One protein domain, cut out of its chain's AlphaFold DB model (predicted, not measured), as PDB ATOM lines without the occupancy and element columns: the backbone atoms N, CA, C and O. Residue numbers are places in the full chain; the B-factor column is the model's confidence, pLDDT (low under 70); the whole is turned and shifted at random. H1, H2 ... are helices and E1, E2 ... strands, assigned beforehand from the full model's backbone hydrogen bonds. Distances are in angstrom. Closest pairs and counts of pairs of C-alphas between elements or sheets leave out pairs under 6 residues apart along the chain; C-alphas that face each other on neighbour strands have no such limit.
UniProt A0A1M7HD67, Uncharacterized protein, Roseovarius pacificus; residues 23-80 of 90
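AT A GLANCE: This is residues 23 to 80 of the 90 residues of an uncharacterized protein of Roseovarius pacificus (UniProt A0A1M7HD67). A long, narrow ribbon of three antiparallel strands, strongly twisted, has two short helices, H1 and H2, and the loop between them gathered at one end. The tight turn of the E2 and E3 hairpin makes the opposite end. The printed part has 58 residues, with named elements in the order E1, H1, H2, E2, E3; the sheet's order is E1, E2, E3, and the class is mixed, helices and strands. The whole is loose, with a radius of gyration of the C-alphas of 13.7 A, and flat, spanning 44 by 27 by 11 A.

HOW THE PARTS SIT: Start with E1, residues 23 to 30, an edge strand antiparallel to E2, residues 54 to 62, at 156 degrees; look for N 25 and O 59, 3.0 A apart. E2 forms a hairpin with E3, residues 68 to 75, antiparallel at 162 degrees, where N 58 and O 72 are 2.8 A apart. H1, residues 31 to 37, touches H2, residues 48 to 52; their closest C-alphas, of Val 31 and Leu 51, are 5.6 A apart. H1 is only just not on the sheet, with 4 pairs of C-alphas within 10 A; H2 is not on it. Both are apart from E3. Every O i to N i+4 pair is within hydrogen-bond range in H1; in H2 0 of 1 is, beside 2 of 2 O i to N i+3 pairs.

IN THESE COORDINATES: Find C-alpha 23 at (-36.918, 0.040, 69.074); from there E1 runs 22.8 A. H1 begins at C-alpha 31 and spans 9.9 A; H2 spans 7.8 A. E2 covers 25.8 A, and E3 20.3 A, ending at C-alpha 75, (-45.159, 1.003, 87.315).

THE WHOLE: The C-alphas farthest apart, of Ser 46 and Glu 64, are 44.5 A apart. The printed part has no cut and no long link. Look at residues 76 to 80 for pLDDT under 70.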
ATOM      1  N   GLU A  23     -37.748  -0.562  68.035       70.31
ATOM      2  CA  GLU A  23     -36.918   0.040  69.074       70.31
ATOM      3  C   GLU A  23     -37.798   0.367  70.285       70.31
ATOM      4  O   GLU A  23     -38.867   0.959  70.144       70.31
ATOM      5  N   ILE A  24     -37.356  -0.037  71.477       73.25
ATOM      6  CA  ILE A  24     -38.062   0.234  72.731       73.25
ATOM      7  C   ILE A  24     -37.289   1.304  73.488       73.25
ATOM      8  O   ILE A  24     -36.123   1.100  73.826       73.25
ATOM      9  N   ILE A  25     -37.954   2.418  73.783       73.88
ATOM     10  CA  ILE A  25     -37.403   3.493  74.609       73.88
ATOM     11  C   ILE A  25     -38.185   3.535  75.914       73.88
ATOM     12  O   ILE A  25     -39.407   3.640  75.904       73.88
ATOM     13  N   THR A  26     -37.472   3.478  77.033       76.50
ATOM     14  CA  THR A  26     -38.062   3.586  78.367       76.50
ATOM     15  C   THR A  26     -37.657   4.911  78.991       76.50
ATOM     16  O   THR A  26     -36.470   5.223  79.067       76.50
ATOM     17  N   HIS A  27     -38.638   5.683  79.446       77.19
ATOM     18  CA  HIS A  27     -38.429   6.945  80.141       77.19
ATOM     19  C   HIS A  27     -39.162   6.922  81.479       77.19
ATOM     20  O   HIS A  27     -40.362   6.666  81.524       77.19
ATOM     21  N   GLN A  28     -38.452   7.195  82.570       81.38
ATOM     22  CA  GLN A  28     -39.081   7.264  83.881       81.38
ATOM     23  C   GLN A  28     -39.798   8.607  84.043       81.38
ATOM     24  O   GLN A  28     -39.222   9.664  83.795       81.38
ATOM     25  N   VAL A  29     -41.055   8.565  84.468       80.62
ATOM     26  CA  VAL A  29     -41.909   9.728  84.685       80.62
ATOM     27  C   VAL A  29     -42.524   9.663  86.076       80.62
ATOM     28  O   VAL A  29     -43.066   8.645  86.516       80.62
ATOM     29  N   ASP A  30     -42.460  10.793  86.773       80.50
ATOM     30  CA  ASP A  30     -43.122  10.959  88.059       80.50
ATOM     31  C   ASP A  30     -44.632  11.137  87.856       80.50
ATOM     32  O   ASP A  30     -45.080  11.886  86.982       80.50
ATOM     33  N   VAL A  31     -45.453  10.553  88.736       80.50
ATOM     34  CA  VAL A  31     -46.917  10.764  88.708       80.50
ATOM     35  C   VAL A  31     -47.291  12.236  88.732       80.50
ATOM     36  O   VAL A  31     -48.232  12.659  88.067       80.50
ATOM     37  N   ALA A  32     -46.537  13.036  89.478       77.06
ATOM     38  CA  ALA A  32     -46.727  14.472  89.507       77.06
ATOM     39  C   ALA A  32     -46.667  15.123  88.115       77.06
ATOM     40  O   ALA A  32     -47.421  16.056  87.852       77.06
ATOM     41  N   GLU A  33     -45.763  14.662  87.254       80.44
ATOM     42  CA  GLU A  33     -45.598  15.189  85.902       80.44
ATOM     43  C   GLU A  33     -46.734  14.718  84.986       80.44
ATOM     44  O   GLU A  33     -47.291  15.520  84.238       80.44
ATOM     45  N   LEU A  34     -47.157  13.454  85.109       80.62
ATOM     46  CA  LEU A  34     -48.322  12.924  84.387       80.62
ATOM     47  C   LEU A  34     -49.606  13.683  84.729       80.62
ATOM     48  O   LEU A  34     -50.372  14.053  83.842       80.62
ATOM     49  N   LEU A  35     -49.826  13.953  86.013       81.75
ATOM     50  CA  LEU A  35     -50.991  14.697  86.482       81.75
ATOM     51  C   LEU A  35     -50.975  16.145  85.992       81.75
ATOM     52  O   LEU A  35     -52.004  16.649  85.541       81.75
ATOM     53  N   ALA A  36     -49.803  16.784  85.978       82.00
ATOM     54  CA  ALA A  36     -49.656  18.128  85.431       82.00
ATOM     55  C   ALA A  36     -50.010  18.187  83.932       82.00
ATOM     56  O   ALA A  36     -50.652  19.147  83.503       82.00
ATOM     57  N   LYS A  37     -49.676  17.152  83.136       82.69
ATOM     58  CA  LYS A  37     -50.044  17.074  81.702       82.69
ATOM     59  C   LYS A  37     -51.564  17.109  81.473       82.69
ATOM     60  O   LYS A  37     -51.998  17.588  80.429       82.69
ATOM     61  N   ILE A  38     -52.364  16.636  82.431       82.94
ATOM     62  CA  ILE A  38     -53.839  16.652  82.371       82.94
ATOM     63  C   ILE A  38     -54.472  17.755  83.237       82.94
ATOM     64  O   ILE A  38     -55.685  17.765  83.433       82.94
ATOM     65  N   GLY A  39     -53.665  18.700  83.735       81.06
ATOM     66  CA  GLY A  39     -54.133  19.864  84.492       81.06
ATOM     67  C   GLY A  39     -54.503  19.582  85.949       81.06
ATOM     68  O   GLY A  39     -55.224  20.376  86.548       81.06
ATOM     69  N   ILE A  40     -54.037  18.466  86.516       81.69
ATOM     70  CA  ILE A  40     -54.230  18.137  87.929       81.69
ATOM     71  C   ILE A  40     -52.991  18.561  88.712       81.69
ATOM     72  O   ILE A  40     -51.905  17.995  88.568       81.69
ATOM     73  N   ASP A  41     -53.173  19.532  89.600       81.19
ATOM     74  CA  ASP A  41     -52.121  19.979  90.499       81.19
ATOM     75  C   ASP A  41     -51.911  18.991  91.647       81.19
ATOM     76  O   ASP A  41     -52.849  18.414  92.204       81.19
ATOM     77  N   ARG A  42     -50.660  18.885  92.113       76.50
ATOM     78  CA  ARG A  42     -50.288  18.064  93.285       76.50
ATOM     79  C   ARG A  42     -51.156  18.355  94.513       76.50
ATOM     80  O   ARG A  42     -51.381  17.472  95.340       76.50
ATOM     81  N   GLY A  43     -51.629  19.595  94.654       78.56
ATOM     82  CA  GLY A  43     -52.511  20.036  95.736       78.56
ATOM     83  C   GLY A  43     -53.893  19.378  95.710       78.56
ATOM     84  O   GLY A  43     -54.433  19.107  96.778       78.56
ATOM     85  N   GLN A  44     -54.404  19.047  94.521       81.62
ATOM     86  CA  GLN A  44     -55.755  18.516  94.294       81.62
ATOM     87  C   GLN A  44     -55.882  17.014  94.578       81.62
ATOM     88  O   GLN A  44     -56.993  16.511  94.729       81.62
ATOM     89  N   LEU A  45     -54.763  16.293  94.694       80.44
ATOM     90  CA  LEU A  45     -54.780  14.886  95.091       80.44
ATOM     91  C   LEU A  45     -55.177  14.739  96.560       80.44
ATOM     92  O   LEU A  45     -54.492  15.267  97.443       80.44
ATOM     93  N   SER A  46     -56.240  13.978  96.814       80.94
ATOM     94  CA  SER A  46     -56.647  13.557  98.157       80.94
ATOM     95  C   SER A  46     -55.626  12.605  98.779       80.94
ATOM     96  O   SER A  46     -55.272  12.754  99.946       80.94
ATOM     97  N   ASP A  47     -55.101  11.674  97.983       83.19
ATOM     98  CA  ASP A  47     -54.058  10.745  98.395       83.19
ATOM     99  C   ASP A  47     -52.683  11.215  97.902       83.19
ATOM    100  O   ASP A  47     -52.353  11.155  96.715       83.19
ATOM    101  N   LYS A  48     -51.859  11.696  98.839       81.38
ATOM    102  CA  LYS A  48     -50.499  12.159  98.541       81.38
ATOM    103  C   LYS A  48     -49.517  11.014  98.297       81.38
ATOM    104  O   LYS A  48     -48.453  11.276  97.741       81.38
ATOM    105  N   SER A  49     -49.849   9.772  98.662       79.94
ATOM    106  CA  SER A  49     -48.973   8.618  98.418       79.94
ATOM    107  C   SER A  49     -48.765   8.367  96.922       79.94
ATOM    108  O   SER A  49     -47.668   7.987  96.514       79.94
ATOM    109  N   LEU A  50     -49.751   8.718  96.086       74.75
ATOM    110  CA  LEU A  50     -49.671   8.627  94.626       74.75
ATOM    111  C   LEU A  50     -48.511   9.441  94.034       74.75
ATOM    112  O   LEU A  50     -47.966   9.062  93.007       74.75
ATOM    113  N   LEU A  51     -48.089  10.525  94.695       76.81
ATOM    114  CA  LEU A  51     -46.965  11.355  94.245       76.81
ATOM    115  C   LEU A  51     -45.603  10.662  94.372       76.81
ATOM    116  O   LEU A  51     -44.643  11.123  93.765       76.81
ATOM    117  N   SER A  52     -45.510   9.595  95.170       78.19
ATOM    118  CA  SER A  52     -44.288   8.794  95.315       78.19
ATOM    119  C   SER A  52     -44.187   7.648  94.310       78.19
ATOM    120  O   SER A  52     -43.140   7.010  94.217       78.19
ATOM    121  N   LEU A  53     -45.259   7.390  93.555       77.31
ATOM    122  CA  LEU A  53     -45.242   6.374  92.518       77.31
ATOM    123  C   LEU A  53     -44.382   6.850  91.349       77.31
ATOM    124  O   LEU A  53     -44.452   8.005  90.922       77.31
ATOM    125  N   ARG A  54     -43.592   5.919  90.824       78.38
ATOM    126  CA  ARG A  54     -42.784   6.113  89.627       78.38
ATOM    127  C   ARG A  54     -43.304   5.199  88.543       78.38
ATOM    128  O   ARG A  54     -43.629   4.040  88.814       78.38
ATOM    129  N   PHE A  55     -43.407   5.748  87.348       80.75
ATOM    130  CA  PHE A  55     -43.818   5.004  86.182       80.75
ATOM    131  C   PHE A  55     -42.734   5.073  85.118       80.75
ATOM    132  O   PHE A  55     -42.041   6.071  84.990       80.75
ATOM    133  N   ASP A  56     -42.632   4.021  84.332       80.69
ATOM    134  CA  ASP A  56     -41.851   3.947  83.123       80.69
ATOM    135  C   ASP A  56     -42.819   4.101  81.943       80.69
ATOM    136  O   ASP A  56     -43.704   3.270  81.719       80.69
ATOM    137  N   GLU A  57     -42.682   5.199  81.202       77.75
ATOM    138  CA  GLU A  57     -43.268   5.355  79.875       77.75
ATOM    139  C   GLU A  57     -42.423   4.529  78.895       77.75
ATOM    140  O   GLU A  57     -41.242   4.798  78.671       77.75
ATOM    141  N   VAL A  58     -43.030   3.496  78.326       77.88
ATOM    142  CA  VAL A  58     -42.402   2.579  77.381       77.88
ATOM    143  C   VAL A  58     -42.950   2.876  75.992       77.88
ATOM    144  O   VAL A  58     -44.118   2.614  75.702       77.88
ATOM    145  N   PHE A  59     -42.098   3.430  75.138       77.75
ATOM    146  CA  PHE A  59     -42.405   3.743  73.752       77.75
ATOM    147  C   PHE A  59     -41.935   2.621  72.848       77.75
ATOM    148  O   PHE A  59     -40.778   2.204  72.899       77.75
ATOM    149  N   GLU A  60     -42.833   2.186  71.982       77.81
ATOM    150  CA  GLU A  60     -42.537   1.284  70.887       77.81
ATOM    151  C   GLU A  60     -42.383   2.105  69.609       77.81
ATOM    152  O   GLU A  60     -43.324   2.779  69.187       77.81
ATOM    153  N   ILE A  61     -41.202   2.073  68.998       76.00
ATOM    154  CA  ILE A  61     -40.897   2.838  67.792       76.00
ATOM    155  C   ILE A  61     -40.558   1.874  66.666       76.00
ATOM    156  O   ILE A  61     -39.639   1.065  66.764       76.00
ATOM    157  N   ASP A  62     -41.279   1.996  65.563       75.38
ATOM    158  CA  ASP A  62     -40.936   1.323  64.321       75.38
ATOM    159  C   ASP A  62     -39.627   1.901  63.766       75.38
ATOM    160  O   ASP A  62     -39.523   3.102  63.511       75.38
ATOM    161  N   VAL A  63     -38.609   1.062  63.595       72.25
ATOM    162  CA  VAL A  63     -37.263   1.509  63.199       72.25
ATOM    163  C   VAL A  63     -37.241   2.041  61.766       72.25
ATOM    164  O   VAL A  63     -36.503   2.984  61.478       72.25
ATOM    165  N   GLU A  64     -38.045   1.457  60.877       74.38
ATOM    166  CA  GLU A  64     -38.075   1.801  59.454       74.38
ATOM    167  C   GLU A  64     -38.726   3.167  59.230       74.38
ATOM    168  O   GLU A  64     -38.189   4.026  58.532       74.38
ATOM    169  N   THR A  65     -39.870   3.389  59.870       78.94
ATOM    170  CA  THR A  65     -40.678   4.600  59.697       78.94
ATOM    171  C   THR A  65     -40.390   5.676  60.739       78.94
ATOM    172  O   THR A  65     -40.828   6.816  60.579       78.94
ATOM    173  N   ARG A  66     -39.669   5.331  61.816       74.50
ATOM    174  CA  ARG A  66     -39.453   6.173  63.005       74.50
ATOM    175  C   ARG A  66     -40.757   6.665  63.644       74.50
ATOM    176  O   ARG A  66     -40.767   7.689  64.325       74.50
ATOM    177  N   MET A  67     -41.855   5.936  63.438       76.44
ATOM    178  CA  MET A  67     -43.159   6.243  64.022       76.44
ATOM    179  C   MET A  67     -43.375   5.487  65.331       76.44
ATOM    180  O   MET A  67     -42.967   4.335  65.473       76.44
ATOM    181  N   ILE A  68     -44.063   6.128  66.277       74.31
ATOM    182  CA  ILE A  68     -44.497   5.488  67.521       74.31
ATOM    183  C   ILE A  68     -45.642   4.525  67.192       74.31
ATOM    184  O   ILE A  68     -46.668   4.946  66.658       74.31
ATOM    185  N   ARG A  69     -45.471   3.243  67.517       73.75
ATOM    186  CA  ARG A  69     -46.501   2.201  67.393       73.75
ATOM    187  C   ARG A  69     -47.325   2.032  68.661       73.75
ATOM    188  O   ARG A  69     -48.514   1.747  68.573       73.75
ATOM    189  N   GLY A  70     -46.709   2.245  69.820       72.88
ATOM    190  CA  GLY A  70     -47.344   2.031  71.114       72.88
ATOM    191  C   GLY A  70     -46.703   2.864  72.213       72.88
ATOM    192  O   GLY A  70     -45.514   3.178  72.162       72.88
ATOM    193  N   VAL A  71     -47.515   3.226  73.205       75.62
ATOM    194  CA  VAL A  71     -47.068   3.863  74.445       75.62
ATOM    195  C   VAL A  71     -47.718   3.113  75.592       75.62
ATOM    196  O   VAL A  71     -48.944   3.063  75.680       75.62
ATOM    197  N   ASN A  72     -46.897   2.544  76.466       75.88
ATOM    198  CA  ASN A  72     -47.351   1.866  77.670       75.88
ATOM    199  C   ASN A  72     -46.847   2.603  78.904       75.88
ATOM    200  O   ASN A  72     -45.727   3.101  78.929       75.88
ATOM    201  N   LEU A  73     -47.690   2.661  79.930       74.31
ATOM    202  CA  LEU A  73     -47.369   3.256  81.219       74.31
ATOM    203  C   LEU A  73     -47.285   2.138  82.246       74.31
ATOM    204  O   LEU A  73     -48.268   1.454  82.528       74.31
ATOM    205  N   VAL A  74     -46.083   1.933  82.762       75.06
ATOM    206  CA  VAL A  74     -45.707   0.749  83.526       75.06
ATOM    207  C   VAL A  74     -45.222   1.204  84.888       75.06
ATOM    208  O   VAL A  74     -44.493   2.179  84.971       75.06
ATOM    209  N   ARG A  75     -45.622   0.571  85.987       75.88
ATOM    210  CA  ARG A  75     -45.159   1.003  87.315       75.88
ATOM    211  C   ARG A  75     -43.702   0.558  87.522       75.88
ATOM    212  O   ARG A  75     -43.436  -0.635  87.433       75.88
ATOM    213  N   SER A  76     -42.770   1.478  87.790       69.88
ATOM    214  CA  SER A  76     -41.320   1.178  87.791       69.88
ATOM    215  C   SER A  76     -40.882   0.213  88.906       69.88
ATOM    216  O   SER A  76     -39.796  -0.353  88.845       69.88
ATOM    217  N   ASP A  77     -41.680   0.062  89.968       68.44
ATOM    218  CA  ASP A  77     -41.401  -0.837  91.099       68.44
ATOM    219  C   ASP A  77     -41.859  -2.283  90.852       68.44
ATOM    220  O   ASP A  77     -41.627  -3.160  91.686       68.44
ATOM    221  N   GLN A  78     -42.494  -2.540  89.712       61.34
ATOM    222  CA  GLN A  78     -42.990  -3.844  89.329       61.34
ATOM    223  C   GLN A  78     -42.170  -4.338  88.132       61.34
ATOM    224  O   GLN A  78     -42.100  -3.687  87.094       61.34
ATOM    225  N   GLU A  79     -41.498  -5.482  88.277       58.53
ATOM    226  CA  GLU A  79     -40.800  -6.106  87.152       58.53
ATOM    227  C   GLU A  79     -41.836  -6.647  86.163       58.53
ATOM    228  O   GLU A  79     -42.604  -7.556  86.484       58.53
ATOM    229  N   PHE A  80     -41.851  -6.099  84.948       56.41
ATOM    230  CA  PHE A  80     -42.682  -6.606  83.861       56.41
ATOM    231  C   PHE A  80     -41.832  -7.369  82.858       56.41
ATOM    232  O   PHE A  80     -40.743  -6.936  82.464       56.41
TER     233      PHE A  80